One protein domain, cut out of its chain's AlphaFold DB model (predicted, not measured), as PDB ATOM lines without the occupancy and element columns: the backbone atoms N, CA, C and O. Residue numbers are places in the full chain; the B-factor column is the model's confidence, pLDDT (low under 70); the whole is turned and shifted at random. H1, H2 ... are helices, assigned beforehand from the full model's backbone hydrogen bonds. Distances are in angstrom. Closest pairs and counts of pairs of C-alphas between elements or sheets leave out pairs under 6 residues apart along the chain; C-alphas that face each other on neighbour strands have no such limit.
ATOM      1  N   THR A   3      13.941 -44.845 -83.229       62.38
ATOM      2  CA  THR A   3      13.022 -44.458 -82.135       62.38
ATOM      3  C   THR A   3      13.116 -45.335 -80.881       62.38
ATOM      4  O   THR A   3      12.832 -44.878 -79.775       62.38
ATOM      5  N   VAL A   4      13.532 -46.598 -81.029       68.88
ATOM      6  CA  VAL A   4      13.714 -47.538 -79.906       68.88
ATOM      7  C   VAL A   4      14.981 -47.204 -79.113       68.88
ATOM      8  O   VAL A   4      14.977 -47.273 -77.887       68.88
ATOM      9  N   SER A   5      16.040 -46.762 -79.798       74.94
ATOM     10  CA  SER A   5      17.308 -46.366 -79.174       74.94
ATOM     11  C   SER A   5      17.158 -45.102 -78.314       74.94
ATOM     12  O   SER A   5      17.712 -45.034 -77.220       74.94
ATOM     13  N   THR A   6      16.324 -44.147 -78.736       79.00
ATOM     14  CA  THR A   6      16.048 -42.924 -77.963       79.00
ATOM     15  C   THR A   6      15.222 -43.207 -76.708       79.00
ATOM     16  O   THR A   6      15.536 -42.685 -75.642       79.00
ATOM     17  N   LYS A   7      14.200 -44.074 -76.790       78.94
ATOM     18  CA  LYS A   7      13.415 -44.482 -75.609       78.94
ATOM     19  C   LYS A   7      14.269 -45.206 -74.571       78.94
ATOM     20  O   LYS A   7      14.127 -44.927 -73.388       78.94
ATOM     21  N   ALA A   8      15.163 -46.098 -74.998       79.56
ATOM     22  CA  ALA A   8      16.062 -46.800 -74.083       79.56
ATOM     23  C   ALA A   8      16.983 -45.831 -73.313       79.56
ATOM     24  O   ALA A   8      17.149 -45.983 -72.106       79.56
ATOM     25  N   ALA A   9      17.514 -44.800 -73.982       81.81
ATOM     26  CA  ALA A   9      18.335 -43.772 -73.341       81.81
ATOM     27  C   ALA A   9      17.541 -42.912 -72.337       81.81
ATOM     28  O   ALA A   9      18.022 -42.659 -71.237       81.81
ATOM     29  N   VAL A  10      16.305 -42.525 -72.676       85.62
ATOM     30  CA  VAL A  10      15.423 -41.761 -71.774       85.62
ATOM     31  C   VAL A  10      15.025 -42.586 -70.548       85.62
ATOM     32  O   VAL A  10      15.041 -42.073 -69.438       85.62
ATOM     33  N   LEU A  11      14.707 -43.874 -70.707       85.88
ATOM     34  CA  LEU A  11      14.354 -44.746 -69.578       85.88
ATOM     35  C   LEU A  11      15.535 -44.968 -68.621       85.88
ATOM     36  O   LEU A  11      15.331 -45.047 -67.410       85.88
ATOM     37  N   ALA A  12      16.759 -45.048 -69.153       83.75
ATOM     38  CA  ALA A  12      17.967 -45.120 -68.338       83.75
ATOM     39  C   ALA A  12      18.179 -43.826 -67.534       83.75
ATOM     40  O   ALA A  12      18.396 -43.898 -66.329       83.75
ATOM     41  N   ASP A  13      18.039 -42.655 -68.163       85.94
ATOM     42  CA  ASP A  13      18.132 -41.350 -67.492       85.94
ATOM     43  C   ASP A  13      17.064 -41.175 -66.396       85.94
ATOM     44  O   ASP A  13      17.380 -40.823 -65.257       85.94
ATOM     45  N   GLN A  14      15.815 -41.551 -66.690       88.19
ATOM     46  CA  GLN A  14      14.713 -41.561 -65.723       88.19
ATOM     47  C   GLN A  14      15.029 -42.468 -64.523       88.19
ATOM     48  O   GLN A  14      14.837 -42.065 -63.381       88.19
ATOM     49  N   ASN A  15      15.577 -43.667 -64.752       88.50
ATOM     50  CA  ASN A  15      15.953 -44.580 -63.669       88.50
ATOM     51  C   ASN A  15      17.051 -43.992 -62.764       88.50
ATOM     52  O   ASN A  15      16.972 -44.114 -61.541       88.50
ATOM     53  N   ILE A  16      18.048 -43.321 -63.348       89.94
ATOM     54  CA  ILE A  16      19.109 -42.641 -62.595       89.94
ATOM     55  C   ILE A  16      18.538 -41.469 -61.787       89.94
ATOM     56  O   ILE A  16      18.873 -41.333 -60.607       89.94
ATOM     57  N   SER A  17      17.635 -40.676 -62.372       90.75
ATOM     58  CA  SER A  17      16.936 -39.587 -61.679       90.75
ATOM     59  C   SER A  17      16.126 -40.103 -60.483       90.75
ATOM     60  O   SER A  17      16.345 -39.649 -59.358       90.75
ATOM     61  N   GLU A  18      15.283 -41.121 -60.677       91.31
ATOM     62  CA  GLU A  18      14.472 -41.737 -59.613       91.31
ATOM     63  C   GLU A  18      15.336 -42.327 -58.490       91.31
ATOM     64  O   GLU A  18      15.061 -42.148 -57.296       91.31
ATOM     65  N   ARG A  19      16.436 -43.001 -58.850       91.75
ATOM     66  CA  ARG A  19      17.372 -43.570 -57.876       91.75
ATOM     67  C   ARG A  19      18.115 -42.482 -57.107       91.75
ATOM     68  O   ARG A  19      18.331 -42.630 -55.906       91.75
ATOM     69  N   SER A  20      18.462 -41.377 -57.769       92.50
ATOM     70  CA  SER A  20      19.081 -40.215 -57.126       92.50
ATOM     71  C   SER A  20      18.126 -39.539 -56.138       92.50
ATOM     72  O   SER A  20      18.527 -39.227 -55.016       92.50
ATOM     73  N   GLN A  21      16.849 -39.387 -56.497       94.44
ATOM     74  CA  GLN A  21      15.817 -38.852 -55.613       94.44
ATOM     75  C   GLN A  21      15.598 -39.766 -54.405       94.44
ATOM     76  O   GLN A  21      15.589 -39.291 -53.268       94.44
ATOM     77  N   SER A  22      15.509 -41.075 -54.641       94.38
ATOM     78  CA  SER A  22      15.375 -42.077 -53.581       94.38
ATOM     79  C   SER A  22      16.570 -42.052 -52.626       94.38
ATOM     80  O   SER A  22      16.385 -42.086 -51.412       94.38
ATOM     81  N   LEU A  23      17.796 -41.927 -53.145       96.62
ATOM     82  CA  LEU A  23      19.002 -41.830 -52.320       96.62
ATOM     83  C   LEU A  23      19.010 -40.550 -51.478       96.62
ATOM     84  O   LEU A  23      19.364 -40.596 -50.302       96.62
ATOM     85  N   ARG A  24      18.587 -39.415 -52.045       96.44
ATOM     86  CA  ARG A  24      18.466 -38.148 -51.305       96.44
ATOM     87  C   ARG A  24      17.438 -38.259 -50.180       96.44
ATOM     88  O   ARG A  24      17.722 -37.826 -49.067       96.44
ATOM     89  N   ALA A  25      16.287 -38.874 -50.446       96.38
ATOM     90  CA  ALA A  25      15.270 -39.129 -49.428       96.38
ATOM     91  C   ALA A  25      15.786 -40.081 -48.334       96.38
ATOM     92  O   ALA A  25      15.629 -39.792 -47.150       96.38
ATOM     93  N   ALA A  26      16.464 -41.168 -48.716       96.94
ATOM     94  CA  ALA A  26      17.048 -42.128 -47.782       96.94
ATOM     95  C   ALA A  26      18.133 -41.494 -46.899       96.94
ATOM     96  O   ALA A  26      18.143 -41.715 -45.691       96.94
ATOM     97  N   LEU A  27      19.009 -40.663 -47.472       98.12
ATOM     98  CA  LEU A  27      20.009 -39.904 -46.717       98.12
ATOM     99  C   LEU A  27      19.352 -38.907 -45.759       98.12
ATOM    100  O   LEU A  27      19.770 -38.812 -44.610       98.12
ATOM    101  N   GLY A  28      18.303 -38.207 -46.199       97.81
ATOM    102  CA  GLY A  28      17.534 -37.310 -45.334       97.81
ATOM    103  C   GLY A  28      16.900 -38.046 -44.151       97.81
ATOM    104  O   GLY A  28      17.038 -37.609 -43.009       97.81
ATOM    105  N   ALA A  29      16.273 -39.196 -44.406       97.25
ATOM    106  CA  ALA A  29      15.689 -40.040 -43.368       97.25
ATOM    107  C   ALA A  29      16.750 -40.598 -42.408       97.25
ATOM    108  O   ALA A  29      16.530 -40.609 -41.198       97.25
ATOM    109  N   LEU A  30      17.911 -41.013 -42.927       97.81
ATOM    110  CA  LEU A  30      19.036 -41.478 -42.117       97.81
ATOM    111  C   LEU A  30      19.536 -40.364 -41.194       97.81
ATOM    112  O   LEU A  30      19.646 -40.579 -39.993       97.81
ATOM    113  N   VAL A  31      19.810 -39.175 -41.737       97.69
ATOM    114  CA  VAL A  31      20.282 -38.027 -40.950       97.69
ATOM    115  C   VAL A  31      19.269 -37.674 -39.869       97.69
ATOM    116  O   VAL A  31      19.649 -37.573 -38.708       97.69
ATOM    117  N   LEU A  32      17.983 -37.571 -40.218       96.00
ATOM    118  CA  LEU A  32      16.920 -37.284 -39.257       96.00
ATOM    119  C   LEU A  32      16.851 -38.351 -38.158       96.00
ATOM    120  O   LEU A  32      16.821 -38.012 -36.976       96.00
ATOM    121  N   GLY A  33      16.870 -39.632 -38.530       93.50
ATOM    122  CA  GLY A  33      16.848 -40.742 -37.579       93.50
ATOM    123  C   GLY A  33      18.045 -40.715 -36.629       93.50
ATOM    124  O   GLY A  33      17.869 -40.826 -35.417       93.50
ATOM    125  N   LEU A  34      19.253 -40.489 -37.155       94.88
ATOM    126  CA  LEU A  34      20.460 -40.345 -36.340       94.88
ATOM    127  C   LEU A  34      20.352 -39.125 -35.414       94.88
ATOM    128  O   LEU A  34      20.656 -39.243 -34.231       94.88
ATOM    129  N   THR A  35      19.871 -37.977 -35.897       92.94
ATOM    130  CA  THR A  35      19.669 -36.787 -35.057       92.94
ATOM    131  C   THR A  35      18.724 -37.063 -33.894       92.94
ATOM    132  O   THR A  35      19.021 -36.654 -32.778       92.94
ATOM    133  N   VAL A  36      17.624 -37.784 -34.114       90.00
ATOM    134  CA  VAL A  36      16.694 -38.141 -33.033       90.00
ATOM    135  C   VAL A  36      17.352 -39.101 -32.039       90.00
ATOM    136  O   VAL A  36      17.329 -38.846 -30.836       90.00
ATOM    137  N   VAL A  37      17.981 -40.178 -32.525       89.06
ATOM    138  CA  VAL A  37      18.614 -41.193 -31.665       89.06
ATOM    139  C   VAL A  37      19.738 -40.592 -30.827       89.06
ATOM    140  O   VAL A  37      19.763 -40.789 -29.616       89.06
ATOM    141  N   PHE A  38      20.651 -39.838 -31.438       87.94
ATOM    142  CA  PHE A  38      21.776 -39.244 -30.715       87.94
ATOM    143  C   PHE A  38      21.365 -38.013 -29.908       87.94
ATOM    144  O   PHE A  38      21.813 -37.853 -28.775       87.94
ATOM    145  N   GLY A  39      20.499 -37.168 -30.470       86.81
ATOM    146  CA  GLY A  39      20.054 -35.927 -29.844       86.81
ATOM    147  C   GLY A  39      19.203 -36.152 -28.601       86.81
ATOM    148  O   GLY A  39      19.301 -35.362 -27.668       86.81
ATOM    149  N   VAL A  40      18.412 -37.229 -28.558       85.88
ATOM    150  CA  VAL A  40      17.591 -37.558 -27.385       85.88
ATOM    151  C   VAL A  40      18.212 -38.662 -26.525       85.88
ATOM    152  O   VAL A  40      18.177 -38.585 -25.298       85.88
ATOM    153  N   GLY A  41      18.840 -39.670 -27.138       81.12
ATOM    154  CA  GLY A  41      19.443 -40.796 -26.419       81.12
ATOM    155  C   GLY A  41      20.621 -40.405 -25.522       81.12
ATOM    156  O   GLY A  41      20.770 -40.985 -24.451       81.12
ATOM    157  N   PHE A  42      21.403 -39.392 -25.911       81.69
ATOM    158  CA  PHE A  42      22.514 -38.841 -25.115       81.69
ATOM    159  C   PHE A  42      22.242 -37.409 -24.637       81.69
ATOM    160  O   PHE A  42      23.172 -36.657 -24.341       81.69
ATOM    161  N   ALA A  43      20.973 -37.004 -24.592       78.62
ATOM    162  CA  ALA A  43      20.596 -35.704 -24.066       78.62
ATOM    163  C   ALA A  43      21.036 -35.587 -22.598       78.62
ATOM    164  O   ALA A  43      20.634 -36.389 -21.762       78.62
ATOM    165  N   TYR A  44      21.837 -34.566 -22.284       76.50
ATOM    166  CA  TYR A  44      22.117 -34.173 -20.897       76.50
ATOM    167  C   TYR A  44      20.844 -33.792 -20.125       76.50
ATOM    168  O   TYR A  44      20.746 -34.167 -18.960       76.50
ATOM    169  N   PRO A  45      19.870 -33.072 -20.725       80.31
ATOM    170  CA  PRO A  45      18.609 -32.798 -20.054       80.31
ATOM    171  C   PRO A  45      17.777 -34.075 -19.924       80.31
ATOM    172  O   PRO A  45      17.283 -34.619 -20.921       80.31
ATOM    173  N   GLU A  46      17.541 -34.496 -18.685       77.62
ATOM    174  CA  GLU A  46      16.721 -35.671 -18.359       77.62
ATOM    175  C   GLU A  46      15.299 -35.563 -18.930       77.62
ATOM    176  O   GLU A  46      14.709 -36.568 -19.319       77.62
ATOM    177  N   ALA A  47      14.768 -34.344 -19.077       80.00
ATOM    178  CA  ALA A  47      13.456 -34.099 -19.673       80.00
ATOM    179  C   ALA A  47      13.337 -34.602 -21.124       80.00
ATOM    180  O   ALA A  47      12.317 -35.190 -21.479       80.00
ATOM    181  N   LEU A  48      14.364 -34.402 -21.963       77.94
ATOM    182  CA  LEU A  48      14.344 -34.869 -23.355       77.94
ATOM    183  C   LEU A  48      14.427 -36.397 -23.420       77.94
ATOM    184  O   LEU A  48      13.652 -37.023 -24.143       77.94
ATOM    185  N   HIS A  49      15.328 -36.992 -22.638       81.44
ATOM    186  CA  HIS A  49      15.493 -38.443 -22.572       81.44
ATOM    187  C   HIS A  49      14.209 -39.133 -22.075       81.44
ATOM    188  O   HIS A  49      13.708 -40.063 -22.712       81.44
ATOM    189  N   ASN A  50      13.618 -38.615 -20.994       80.88
ATOM    190  CA  ASN A  50      12.364 -39.120 -20.434       80.88
ATOM    191  C   ASN A  50      11.200 -38.964 -21.421       80.88
ATOM    192  O   ASN A  50      10.440 -39.908 -21.603       80.88
ATOM    193  N   ALA A  51      11.107 -37.844 -22.145       80.19
ATOM    194  CA  ALA A  51      10.068 -37.651 -23.158       80.19
ATOM    195  C   ALA A  51      10.136 -38.688 -24.298       80.19
ATOM    196  O   ALA A  51       9.095 -39.144 -24.779       80.19
ATOM    197  N   ALA A  52      11.333 -39.107 -24.726       81.31
ATOM    198  CA  ALA A  52      11.467 -40.200 -25.695       81.31
ATOM    199  C   ALA A  52      11.055 -41.559 -25.113       81.31
ATOM    200  O   ALA A  52      10.378 -42.335 -25.794       81.31
ATOM    201  N   HIS A  53      11.422 -41.843 -23.862       81.25
ATOM    202  CA  HIS A  53      10.978 -43.056 -23.173       81.25
ATOM    203  C   HIS A  53       9.451 -43.102 -23.012       81.25
ATOM    204  O   HIS A  53       8.838 -44.131 -23.308       81.25
ATOM    205  N   ASP A  54       8.834 -41.982 -22.648       83.56
ATOM    206  CA  ASP A  54       7.383 -41.850 -22.508       83.56
ATOM    207  C   ASP A  54       6.673 -41.967 -23.854       83.56
ATOM    208  O   ASP A  54       5.641 -42.625 -23.951       83.56
ATOM    209  N   SER A  55       7.257 -41.425 -24.927       76.56
ATOM    210  CA  SER A  55       6.720 -41.573 -26.284       76.56
ATOM    211  C   SER A  55       6.704 -43.035 -26.738       76.56
ATOM    212  O   SER A  55       5.770 -43.449 -27.428       76.56
ATOM    213  N   ARG A  56       7.686 -43.855 -26.328       72.69
ATOM    214  CA  ARG A  56       7.690 -45.307 -26.596       72.69
ATOM    215  C   ARG A  56       6.579 -46.031 -25.834       72.69
ATOM    216  O   ARG A  56       5.961 -46.943 -26.373       72.69
ATOM    217  N   HIS A  57       6.315 -45.631 -24.593       81.12
ATOM    218  CA  HIS A  57       5.181 -46.156 -23.829       81.12
ATOM    219  C   HIS A  57       3.837 -45.690 -24.412       81.12
ATOM    220  O   HIS A  57       2.897 -46.477 -24.488       81.12
ATOM    221  N   ALA A  58       3.763 -44.449 -24.904       75.56
ATOM    222  CA  ALA A  58       2.570 -43.866 -25.514       75.56
ATOM    223  C   ALA A  58       2.258 -44.428 -26.918       75.56
ATOM    224  O   ALA A  58       1.105 -44.525 -27.322       75.56
ATOM    225  N   SER A  59       3.273 -44.832 -27.677       70.06
ATOM    226  CA  SER A  59       3.099 -45.446 -29.007       70.06
ATOM    227  C   SER A  59       2.646 -46.907 -28.947       70.06
ATOM    228  O   SER A  59       2.211 -47.453 -29.957       70.06
ATOM    229  N   GLY A  60       2.689 -47.519 -27.761       65.94
ATOM    230  CA  GLY A  60       2.021 -48.784 -27.463       65.94
ATOM    231  C   GLY A  60       0.551 -48.632 -27.060       65.94
ATOM    232  O   GLY A  60      -0.047 -49.631 -26.660       65.94
ATOM    233  N   PHE A  61      -0.036 -47.425 -27.122       60.81
ATOM    234  CA  PHE A  61      -1.467 -47.270 -26.854       60.81
ATOM    235  C   PHE A  61      -2.272 -48.130 -27.831       60.81
ATOM    236  O   PHE A  61      -2.003 -48.105 -29.035       60.81
TER     237      PHE A  61
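AT A GLANCE: This is residues 3 to 61 of the 64 residues of the protein "Cobalt transporter" of Hyphomicrobiales bacterium (UniProt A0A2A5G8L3). One long helix, H1, makes nearly the whole length of the model, and a short helix, H2, turns off at its far end to make a lopsided L. The two helices meet in a corner near residues 40 and 49, and most of H1, residues 3 to 35, sticks out free like a long arm. The printed part has 59 residues with two named helices, H1 then H2, and no named strand; the class is all helix. The whole is extended, with a radius of gyration of the C-alphas of 20.7 A, and its C-alphas span 64 by 27 by 8 A.

IN THESE COORDINATES: Find C-alpha 3 at (13.022, -44.458, -82.135), where H1 begins; from there the helix, residues 3 to 41, runs to C-alpha 41 at (19.443, -40.796, -26.419), 56.2 A from first to last C-alpha. Its z values climb while x and y change little. Next look at C-alpha 46, where H2 begins; this helix, residues 46 to 58, spans 17.8 A and ends at C-alpha 58 at (2.570, -43.866, -25.514).

HOW THE PARTS SIT: Go to the end of H1, where its residues 40 to 41 alone touch residues 48 to 52 of H2. The closest C-alphas of the two helices, those of Val 40 and His 49, are 5.3 A apart. Their lines stand at a steep tilt of 62 degrees, and they run opposite ways. Along the backbones of H1 and H2, every O i to N i+4 pair is within hydrogen-bond range.

THE WHOLE: The two C-alphas farthest apart are those of Thr 3 and Glu 46, 64.5 A. The printed part has no cut, and the link from H1 to H2, with 4 residues between them, is tight. Look in the B-factor column for pLDDT: the mean of the printed part is 84.8, and residues 3 to 4 and 60 to 61 are under 70.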